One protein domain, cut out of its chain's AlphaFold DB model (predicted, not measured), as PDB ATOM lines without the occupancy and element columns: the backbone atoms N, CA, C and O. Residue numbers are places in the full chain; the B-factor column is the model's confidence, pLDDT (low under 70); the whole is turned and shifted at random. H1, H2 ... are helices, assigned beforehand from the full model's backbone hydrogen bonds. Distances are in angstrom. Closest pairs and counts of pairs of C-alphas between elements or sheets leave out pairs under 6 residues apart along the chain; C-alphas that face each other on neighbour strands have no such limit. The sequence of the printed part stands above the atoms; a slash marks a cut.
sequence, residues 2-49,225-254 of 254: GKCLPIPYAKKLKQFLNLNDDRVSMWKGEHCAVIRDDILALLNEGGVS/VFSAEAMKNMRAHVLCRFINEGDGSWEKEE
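What this domain is: This is residues 2 to 49 and 225 to 254 of the 254 residues of the protein "ULP_PROTEASE domain-containing protein" of Malus baccata (UniProt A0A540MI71). Three helices are grouped round H3, the longest: H2 packs on it at a slant and runs the opposite way, while H1 lies across it near H3's last residues. The centres of the three make a triangle, and a long looping stretch without a named element, residues 20 to 35, joins H1 to H2. The 78 printed residues hold H1, H2 and H3 in that order and no named strand; the class is all helix, though only 38 residues are in named elements, under half. The whole is compact, with a radius of gyration of the C-alphas of 12.9 A, yet elongated, spanning 47 by 25 by 22 A.

Where its parts are: H1, residues 7 to 19, begins at C-alpha 7 (23.616, 154.021, 43.484) and is 19.0 A long from first to last C-alpha. H2, residues 36 to 43, measures 10.6 A. H3, residues 228 to 244, measures 24.3 A and ends at C-alpha 244 (23.213, 163.800, 34.708).

How they stand to each other: H1 touches H3 with residues 9 to 13 alone, meeting residues 240 to 243; the closest C-alphas, of Tyr 9 and Cys 240, are 6.6 A apart. Their lines are only just about perpendicular, at 73 degrees. H2 touches residues 235 to 239 of H3, and the closest C-alphas, of Leu 42 and Arg 235, are 5.8 A apart. These two run opposite ways at 36 degrees, only just a steep tilt. H1 and H2 are close but not clearly touching, with the C-alphas of Leu 17 and Arg 36 closest at 7.0 A. In H1, H2 and H3 every O i to N i+4 pair is within hydrogen-bond range.

The domain as a whole: The farthest C-alphas, of Val 225 and Glu 254, are 48.1 A apart. Residues 50 to 224 are not printed, and C-alphas 49 and 225 are 23.8 A apart across the cut. The link from H1 to H2 is long; within it residues 27 to 28 pair antiparallel with 33 to 34. Mean pLDDT of the printed part is 76.8, with residues 2 to 4, 225 and 245 to 254 under 70.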
ATOM      1  N   GLY A   2      26.919 161.913  55.383       45.12
ATOM      2  CA  GLY A   2      27.264 162.513  54.096       45.12
ATOM      3  C   GLY A   2      26.532 161.767  52.989       45.12
ATOM      4  O   GLY A   2      26.535 160.535  52.967       45.12
ATOM      5  N   LYS A   3      25.843 162.492  52.111       53.22
ATOM      6  CA  LYS A   3      25.159 161.910  50.962       53.22
ATOM      7  C   LYS A   3      26.218 161.293  50.053       53.22
ATOM      8  O   LYS A   3      26.902 161.990  49.310       53.22
ATOM      9  N   CYS A   4      26.353 159.973  50.118       66.00
ATOM     10  CA  CYS A   4      27.066 159.213  49.103       66.00
ATOM     11  C   CYS A   4      26.399 159.434  47.739       66.00
ATOM     12  O   CYS A   4      25.184 159.640  47.666       66.00
ATOM     13  N   LEU A   5      27.187 159.348  46.661       74.94
ATOM     14  CA  LEU A   5      26.656 159.289  45.298       74.94
ATOM     15  C   LEU A   5      25.516 158.256  45.237       74.94
ATOM     16  O   LEU A   5      25.742 157.094  45.593       74.94
ATOM     17  N   PRO A   6      24.307 158.643  44.789       79.25
ATOM     18  CA  PRO A   6      23.220 157.696  44.589       79.25
ATOM     19  C   PRO A   6      23.669 156.499  43.742       79.25
ATOM     20  O   PRO A   6      24.419 156.654  42.775       79.25
ATOM     21  N   ILE A   7      23.186 155.299  44.087       80.06
ATOM     22  CA  ILE A   7      23.616 154.021  43.484       80.06
ATOM     23  C   ILE A   7      23.656 154.055  41.941       80.06
ATOM     24  O   ILE A   7      24.632 153.554  41.375       80.06
ATOM     25  N   PRO A   8      22.668 154.637  41.227       78.94
ATOM     26  CA  PRO A   8      22.719 154.713  39.766       78.94
ATOM     27  C   PRO A   8      23.930 155.496  39.239       78.94
ATOM     28  O   PRO A   8      24.565 155.072  38.275       78.94
ATOM     29  N   TYR A   9      24.296 156.597  39.897       82.25
ATOM     30  CA  TYR A   9      25.438 157.428  39.515       82.25
ATOM     31  C   TYR A   9      26.760 156.768  39.873       82.25
ATOM     32  O   TYR A   9      27.671 156.753  39.053       82.25
ATOM     33  N   ALA A  10      26.836 156.126  41.040       82.56
ATOM     34  CA  ALA A  10      28.009 155.351  41.430       82.56
ATOM     35  C   ALA A  10      28.313 154.218  40.428       82.56
ATOM     36  O   ALA A  10      29.473 153.971  40.105       82.56
ATOM     37  N   LYS A  11      27.280 153.554  39.883       83.38
ATOM     38  CA  LYS A  11      27.448 152.526  38.840       83.38
ATOM     39  C   LYS A  11      27.991 153.106  37.533       83.38
ATOM     40  O   LYS A  11      28.956 152.557  37.005       83.38
ATOM     41  N   LYS A  12      27.411 154.207  37.041       84.06
ATOM     42  CA  LYS A  12      27.888 154.900  35.828       84.06
ATOM     43  C   LYS A  12      29.334 155.374  35.982       84.06
ATOM     44  O   LYS A  12      30.168 155.131  35.119       84.06
ATOM     45  N   LEU A  13      29.646 155.971  37.128       85.50
ATOM     46  CA  LEU A  13      30.988 156.433  37.463       85.50
ATOM     47  C   LEU A  13      32.005 155.286  37.507       85.50
ATOM     48  O   LEU A  13      33.105 155.404  36.977       85.50
ATOM     49  N   LYS A  14      31.633 154.138  38.087       86.06
ATOM     50  CA  LYS A  14      32.493 152.949  38.094       86.06
ATOM     51  C   LYS A  14      32.746 152.416  36.682       86.06
ATOM     52  O   LYS A  14      33.871 152.037  36.377       86.06
ATOM     53  N   GLN A  15      31.723 152.388  35.825       85.81
ATOM     54  CA  GLN A  15      31.889 152.005  34.419       85.81
ATOM     55  C   GLN A  15      32.871 152.938  33.708       85.81
ATOM     56  O   GLN A  15      33.742 152.443  33.002       85.81
ATOM     57  N   PHE A  16      32.795 154.248  33.976       85.06
ATOM     58  CA  PHE A  16      33.743 155.220  33.441       85.06
ATOM     59  C   PHE A  16      35.182 154.926  33.826       85.06
ATOM     60  O   PHE A  16      36.047 154.773  32.968       85.06
ATOM     61  N   LEU A  17      35.430 154.789  35.124       85.00
ATOM     62  CA  LEU A  17      36.784 154.595  35.631       85.00
ATOM     63  C   LEU A  17      37.405 153.275  35.149       85.00
ATOM     64  O   LEU A  17      38.624 153.198  35.013       85.00
ATOM     65  N   ASN A  18      36.576 152.269  34.855       86.50
ATOM     66  CA  ASN A  18      37.008 150.971  34.341       86.50
ATOM     67  C   ASN A  18      37.440 150.987  32.866       86.50
ATOM     68  O   ASN A  18      38.127 150.055  32.456       86.50
ATOM     69  N   LEU A  19      37.047 151.989  32.068       83.81
ATOM     70  CA  LEU A  19      37.492 152.086  30.670       83.81
ATOM     71  C   LEU A  19      39.002 152.302  30.570       83.81
ATOM     72  O   LEU A  19      39.616 151.830  29.618       83.81
ATOM     73  N   ASN A  20      39.581 152.976  31.570       78.81
ATOM     74  CA  ASN A  20      41.015 153.227  31.694       78.81
ATOM     75  C   ASN A  20      41.655 153.779  30.401       78.81
ATOM     76  O   ASN A  20      42.746 153.364  30.018       78.81
ATOM     77  N   ASP A  21      40.943 154.687  29.726       80.44
ATOM     78  CA  ASP A  21      41.396 155.396  28.526       80.44
ATOM     79  C   ASP A  21      41.316 156.903  28.794       80.44
ATOM     80  O   ASP A  21      40.228 157.462  28.947       80.44
ATOM     81  N   ASP A  22      42.475 157.558  28.859       75.56
ATOM     82  CA  ASP A  22      42.590 158.981  29.201       75.56
ATOM     83  C   ASP A  22      42.081 159.912  28.088       75.56
ATOM     84  O   ASP A  22      41.939 161.114  28.296       75.56
ATOM     85  N   ARG A  23      41.760 159.366  26.907       77.31
ATOM     86  CA  ARG A  23      41.133 160.117  25.806       77.31
ATOM     87  C   ARG A  23      39.633 160.301  25.999       77.31
ATOM     88  O   ARG A  23      39.009 161.058  25.259       77.31
ATOM     89  N   VAL A  24      39.039 159.587  26.953       82.06
ATOM     90  CA  VAL A  24      37.597 159.600  27.169       82.06
ATOM     91  C   VAL A  24      37.233 160.629  28.233       82.06
ATOM     92  O   VAL A  24      37.677 160.572  29.381       82.06
ATOM     93  N   SER A  25      36.371 161.564  27.855       84.56
ATOM     94  CA  SER A  25      35.773 162.548  28.754       84.56
ATOM     95  C   SER A  25      34.468 162.022  29.349       84.56
ATOM     96  O   SER A  25      33.641 161.459  28.634       84.56
ATOM     97  N   MET A  26      34.249 162.257  30.642       83.50
ATOM     98  CA  MET A  26      32.966 162.011  31.310       83.50
ATOM     99  C   MET A  26      31.890 162.974  30.800       83.50
ATOM    100  O   MET A  26      30.719 162.616  30.719       83.50
ATOM    101  N   TRP A  27      32.294 164.203  30.491       85.81
ATOM    102  CA  TRP A  27      31.408 165.276  30.065       85.81
ATOM    103  C   TRP A  27      32.163 166.195  29.104       85.81
ATOM    104  O   TRP A  27      33.329 166.495  29.360       85.81
ATOM    105  N   LYS A  28      31.517 166.641  28.020       81.69
ATOM    106  CA  LYS A  28      32.045 167.652  27.094       81.69
ATOM    107  C   LYS A  28      31.083 168.839  27.060       81.69
ATOM    108  O   LYS A  28      29.888 168.665  26.854       81.69
ATOM    109  N   GLY A  29      31.621 170.031  27.258       74.31
ATOM    110  CA  GLY A  29      30.967 171.300  26.975       74.31
ATOM    111  C   GLY A  29      31.551 171.944  25.723       74.31
ATOM    112  O   GLY A  29      32.455 171.410  25.086       74.31
ATOM    113  N   GLU A  30      31.064 173.139  25.395       71.94
ATOM    114  CA  GLU A  30      31.481 173.882  24.196       71.94
ATOM    115  C   GLU A  30      32.984 174.220  24.181       71.94
ATOM    116  O   GLU A  30      33.607 174.282  23.121       71.94
ATOM    117  N   HIS A  31      33.581 174.417  25.362       70.31
ATOM    118  CA  HIS A  31      34.975 174.857  25.508       70.31
ATOM    119  C   HIS A  31      35.793 174.051  26.521       70.31
ATOM    120  O   HIS A  31      36.980 174.302  26.675       70.31
ATOM    121  N   CYS A  32      35.190 173.081  27.206       76.50
ATOM    122  CA  CYS A  32      35.846 172.321  28.264       76.50
ATOM    123  C   CYS A  32      35.335 170.879  28.291       76.50
ATOM    124  O   CYS A  32      34.283 170.577  27.733       76.50
ATOM    125  N   ALA A  33      36.079 169.970  28.913       83.06
ATOM    126  CA  ALA A  33      35.717 168.561  28.960       83.06
ATOM    127  C   ALA A  33      36.245 167.911  30.233       83.06
ATOM    128  O   ALA A  33      37.448 167.855  30.434       83.06
ATOM    129  N   VAL A  34      35.376 167.354  31.067       84.62
ATOM    130  CA  VAL A  34      35.778 166.698  32.316       84.62
ATOM    131  C   VAL A  34      36.363 165.328  32.002       84.62
ATOM    132  O   VAL A  34      35.657 164.452  31.497       84.62
ATOM    133  N   ILE A  35      37.638 165.131  32.320       86.25
ATOM    134  CA  ILE A  35      38.375 163.890  32.070       86.25
ATOM    135  C   ILE A  35      38.569 163.082  33.353       86.25
ATOM    136  O   ILE A  35      38.153 163.466  34.448       86.25
ATOM    137  N   ARG A  36      39.197 161.913  33.217       86.38
ATOM    138  CA  ARG A  36      39.374 160.960  34.314       86.38
ATOM    139  C   ARG A  36      40.078 161.549  35.532       86.38
ATOM    140  O   ARG A  36      39.638 161.291  36.652       86.38
ATOM    141  N   ASP A  37      41.111 162.354  35.332       86.75
ATOM    142  CA  ASP A  37      41.864 162.944  36.439       86.75
ATOM    143  C   ASP A  37      41.036 163.960  37.235       86.75
ATOM    144  O   ASP A  37      41.110 163.973  38.464       86.75
ATOM    145  N   ASP A  38      40.159 164.723  36.576       87.12
ATOM    146  CA  ASP A  38      39.237 165.649  37.246       87.12
ATOM    147  C   ASP A  38      38.268 164.895  38.164       87.12
ATOM    148  O   ASP A  38      38.009 165.281  39.308       87.12
ATOM    149  N   ILE A  39      37.758 163.767  37.666       87.06
ATOM    150  CA  ILE A  39      36.866 162.878  38.404       87.06
ATOM    151  C   ILE A  39      37.585 162.253  39.606       87.06
ATOM    152  O   ILE A  39      37.023 162.202  40.704       87.06
ATOM    153  N   LEU A  40      38.825 161.792  39.424       87.56
ATOM    154  CA  LEU A  40      39.625 161.230  40.512       87.56
ATOM    155  C   LEU A  40      39.971 162.280  41.566       87.56
ATOM    156  O   LEU A  40      39.910 161.969  42.755       87.56
ATOM    157  N   ALA A  41      40.272 163.515  41.166       86.56
ATOM    158  CA  ALA A  41      40.492 164.614  42.097       86.56
ATOM    159  C   ALA A  41      39.240 164.899  42.941       86.56
ATOM    160  O   ALA A  41      39.338 165.080  44.155       86.56
ATOM    161  N   LEU A  42      38.048 164.869  42.337       86.31
ATOM    162  CA  LEU A  42      36.792 165.028  43.073       86.31
ATOM    163  C   LEU A  42      36.547 163.879  44.065       86.31
ATOM    164  O   LEU A  42      36.146 164.152  45.197       86.31
ATOM    165  N   LEU A  43      36.819 162.630  43.668       85.44
ATOM    166  CA  LEU A  43      36.615 161.430  44.490       85.44
ATOM    167  C   LEU A  43      37.612 161.289  45.645       85.44
ATOM    168  O   LEU A  43      37.212 160.936  46.751       85.44
ATOM    169  N   ASN A  44      38.889 161.560  45.390       84.81
ATOM    170  CA  ASN A  44      39.983 161.315  46.333       84.81
ATOM    171  C   ASN A  44      40.288 162.529  47.219       84.81
ATOM    172  O   ASN A  44      41.392 162.638  47.744       84.81
ATOM    173  N   GLU A  45      39.336 163.459  47.349       82.94
ATOM    174  CA  GLU A  45      39.511 164.701  48.117       82.94
ATOM    175  C   GLU A  45      40.730 165.530  47.644       82.94
ATOM    176  O   GLU A  45      41.333 166.284  48.402       82.94
ATOM    177  N   GLY A  46      41.085 165.399  46.359       78.81
ATOM    178  CA  GLY A  46      42.156 166.141  45.705       78.81
ATOM    179  C   GLY A  46      41.728 167.541  45.264       78.81
ATOM    180  O   GLY A  46      40.543 167.900  45.304       78.81
ATOM    181  N   GLY A  47      42.711 168.334  44.833       78.12
ATOM    182  CA  GLY A  47      42.488 169.677  44.300       78.12
ATOM    183  C   GLY A  47      41.819 169.619  42.935       78.12
ATOM    184  O   GLY A  47      42.264 168.881  42.060       78.12
ATOM    185  N   VAL A  48      40.747 170.391  42.755       80.69
ATOM    186  CA  VAL A  48      40.057 170.468  41.462       80.69
ATOM    187  C   VAL A  48      40.950 171.142  40.418       80.69
ATOM    188  O   VAL A  48      41.583 172.171  40.686       80.69
ATOM    189  N   SER A  49      41.026 170.529  39.235       71.25
ATOM    190  CA  SER A  49      41.877 170.999  38.145       71.25
ATOM    191  C   SER A  49      41.277 172.225  37.445       71.25
ATOM    192  O   SER A  49      40.082 172.523  37.547       71.25
ATOM    193  N   VAL A 225      30.832 177.759  58.989       64.06
ATOM    194  CA  VAL A 225      31.953 176.800  58.950       64.06
ATOM    195  C   VAL A 225      31.666 175.735  57.891       64.06
ATOM    196  O   VAL A 225      30.591 175.141  57.914       64.06
ATOM    197  N   PHE A 226      32.620 175.432  57.002       71.88
ATOM    198  CA  PHE A 226      32.480 174.273  56.114       71.88
ATOM    199  C   PHE A 226      32.773 172.994  56.894       71.88
ATOM    200  O   PHE A 226      33.921 172.713  57.244       71.88
ATOM    201  N   SER A 227      31.747 172.194  57.175       75.94
ATOM    202  CA  SER A 227      31.985 170.850  57.695       75.94
ATOM    203  C   SER A 227      32.624 169.973  56.611       75.94
ATOM    204  O   SER A 227      32.309 170.096  55.424       75.94
ATOM    205  N   ALA A 228      33.488 169.036  57.013       78.62
ATOM    206  CA  ALA A 228      34.025 168.028  56.092       78.62
ATOM    207  C   ALA A 228      32.895 167.249  55.387       78.62
ATOM    208  O   ALA A 228      33.016 166.853  54.231       78.62
ATOM    209  N   GLU A 229      31.758 167.070  56.064       82.88
ATOM    210  CA  GLU A 229      30.555 166.474  55.487       82.88
ATOM    211  C   GLU A 229      29.943 167.344  54.377       82.88
ATOM    212  O   GLU A 229      29.568 166.814  53.333       82.88
ATOM    213  N   ALA A 230      29.887 168.669  54.547       82.62
ATOM    214  CA  ALA A 230      29.391 169.585  53.522       82.62
ATOM    215  C   ALA A 230      30.264 169.571  52.259       82.62
ATOM    216  O   ALA A 230      29.726 169.520  51.153       82.62
ATOM    217  N   MET A 231      31.594 169.544  52.402       86.56
ATOM    218  CA  MET A 231      32.505 169.464  51.251       86.56
ATOM    219  C   MET A 231      32.397 168.119  50.527       86.56
ATOM    220  O   MET A 231      32.310 168.086  49.298       86.56
ATOM    221  N   LYS A 232      32.271 167.009  51.269       86.06
ATOM    222  CA  LYS A 232      31.974 165.683  50.696       86.06
ATOM    223  C   LYS A 232      30.665 165.673  49.913       86.06
ATOM    224  O   LYS A 232      30.617 165.165  48.794       86.06
ATOM    225  N   ASN A 233      29.618 166.275  50.475       87.06
ATOM    226  CA  ASN A 233      28.325 166.395  49.809       87.06
ATOM    227  C   ASN A 233      28.422 167.249  48.541       87.06
ATOM    228  O   ASN A 233      27.813 166.898  47.532       87.06
ATOM    229  N   MET A 234      29.203 168.332  48.572       87.88
ATOM    230  CA  MET A 234      29.401 169.184  47.404       87.88
ATOM    231  C   MET A 234      30.166 168.456  46.294       87.88
ATOM    232  O   MET A 234      29.738 168.486  45.145       87.88
ATOM    233  N   ARG A 235      31.234 167.719  46.626       88.75
ATOM    234  CA  ARG A 235      31.963 166.866  45.664       88.75
ATOM    235  C   ARG A 235      31.029 165.854  45.000       88.75
ATOM    236  O   ARG A 235      31.005 165.740  43.776       88.75
ATOM    237  N   ALA A 236      30.206 165.165  45.793       87.88
ATOM    238  CA  ALA A 236      29.213 164.226  45.278       87.88
ATOM    239  C   ALA A 236      28.163 164.918  44.392       87.88
ATOM    240  O   ALA A 236      27.786 164.373  43.356       87.88
ATOM    241  N   HIS A 237      27.713 166.117  44.772       87.88
ATOM    242  CA  HIS A 237      26.779 166.916  43.984       87.88
ATOM    243  C   HIS A 237      27.365 167.283  42.613       87.88
ATOM    244  O   HIS A 237      26.728 167.012  41.598       87.88
ATOM    245  N   VAL A 238      28.593 167.808  42.569       87.62
ATOM    246  CA  VAL A 238      29.297 168.162  41.323       87.62
ATOM    247  C   VAL A 238      29.457 166.942  40.414       87.62
ATOM    248  O   VAL A 238      29.107 166.997  39.237       87.62
ATOM    249  N   LEU A 239      29.883 165.801  40.967       87.38
ATOM    250  CA  LEU A 239      29.967 164.545  40.212       87.38
ATOM    251  C   LEU A 239      28.606 164.127  39.643       87.38
ATOM    252  O   LEU A 239      28.512 163.739  38.483       87.38
ATOM    253  N   CYS A 240      27.533 164.234  40.432       86.00
ATOM    254  CA  CYS A 240      26.188 163.926  39.950       86.00
ATOM    255  C   CYS A 240      25.755 164.852  38.809       86.00
ATOM    256  O   CYS A 240      25.027 164.393  37.933       86.00
ATOM    257  N   ARG A 241      26.168 166.126  38.804       84.44
ATOM    258  CA  ARG A 241      25.844 167.076  37.727       84.44
ATOM    259  C   ARG A 241      26.487 166.640  36.411       84.44
ATOM    260  O   ARG A 241      25.757 166.441  35.447       84.44
ATOM    261  N   PHE A 242      27.790 166.340  36.411       84.62
ATOM    262  CA  PHE A 242      28.487 165.840  35.215       84.62
ATOM    263  C   PHE A 242      27.928 164.512  34.689       84.62
ATOM    264  O   PHE A 242      27.941 164.272  33.490       84.62
ATOM    265  N   ILE A 243      27.402 163.654  35.569       82.00
ATOM    266  CA  ILE A 243      26.795 162.371  35.175       82.00
ATOM    267  C   ILE A 243      25.356 162.539  34.629       82.00
ATOM    268  O   ILE A 243      24.866 161.649  33.925       82.00
ATOM    269  N   ASN A 244      24.646 163.615  34.995       77.69
ATOM    270  CA  ASN A 244      23.213 163.800  34.708       77.69
ATOM    271  C   ASN A 244      22.894 164.778  33.579       77.69
ATOM    272  O   ASN A 244      21.906 164.561  32.881       77.69
ATOM    273  N   GLU A 245      23.633 165.878  33.453       68.31
ATOM    274  CA  GLU A 245      23.348 166.887  32.433       68.31
ATOM    275  C   GLU A 245      23.869 166.396  31.077       68.31
ATOM    276  O   GLU A 245      25.076 166.301  30.878       68.31
ATOM    277  N   GLY A 246      22.962 166.037  30.158       55.34
ATOM    278  CA  GLY A 246      23.321 165.824  28.747       55.34
ATOM    279  C   GLY A 246      23.781 167.152  28.127       55.34
ATOM    280  O   GLY A 246      23.206 168.180  28.476       55.34
ATOM    281  N   ASP A 247      24.815 167.244  27.287       48.62
ATOM    282  CA  ASP A 247      25.363 166.328  26.268       48.62
ATOM    283  C   ASP A 247      26.400 165.293  26.747       48.62
ATOM    284  O   ASP A 247      27.616 165.450  26.641       48.62
ATOM    285  N   GLY A 248      25.886 164.170  27.246       49.22
ATOM    286  CA  GLY A 248      26.662 162.991  27.597       49.22
ATOM    287  C   GLY A 248      26.519 161.935  26.513       49.22
ATOM    288  O   GLY A 248      25.532 161.198  26.503       49.22
ATOM    289  N   SER A 249      27.511 161.807  25.637       43.72
ATOM    290  CA  SER A 249      27.726 160.563  24.904       43.72
ATOM    291  C   SER A 249      29.158 160.078  25.091       43.72
ATOM    292  O   SER A 249      30.133 160.829  25.110       43.72
ATOM    293  N   TRP A 250      29.252 158.773  25.295       52.84
ATOM    294  CA  TRP A 250      30.478 158.001  25.280       52.84
ATOM    295  C   TRP A 250      30.926 157.806  23.841       52.84
ATOM    296  O   TRP A 250      30.764 156.719  23.292       52.84
ATOM    297  N   GLU A 251      31.449 158.847  23.209       43.06
ATOM    298  CA  GLU A 251      31.986 158.716  21.861       43.06
ATOM    299  C   GLU A 251      33.505 158.669  21.903       43.06
ATOM    300  O   GLU A 251      34.203 159.640  22.197       43.06
ATOM    301  N   LYS A 252      34.003 157.464  21.629       40.84
ATOM    302  CA  LYS A 252      35.351 157.254  21.136       40.84
ATOM    303  C   LYS A 252      35.354 157.835  19.720       40.84
ATOM    304  O   LYS A 252      34.733 157.248  18.841       40.84
ATOM    305  N   GLU A 253      35.958 159.002  19.532       39.22
ATOM    306  CA  GLU A 253      36.219 159.521  18.186       39.22
ATOM    307  C   GLU A 253      37.123 158.505  17.462       39.22
ATOM    308  O   GLU A 253      38.147 158.085  18.015       39.22
ATOM    309  N   GLU A 254      36.666 158.033  16.297       34.06
ATOM    310  CA  GLU A 254      37.417 157.143  15.395       34.06
ATOM    311  C   GLU A 254      38.598 157.863  14.735       34.06
ATOM    312  O   GLU A 254      38.437 159.037  14.326       34.06
TER     313      GLU A 254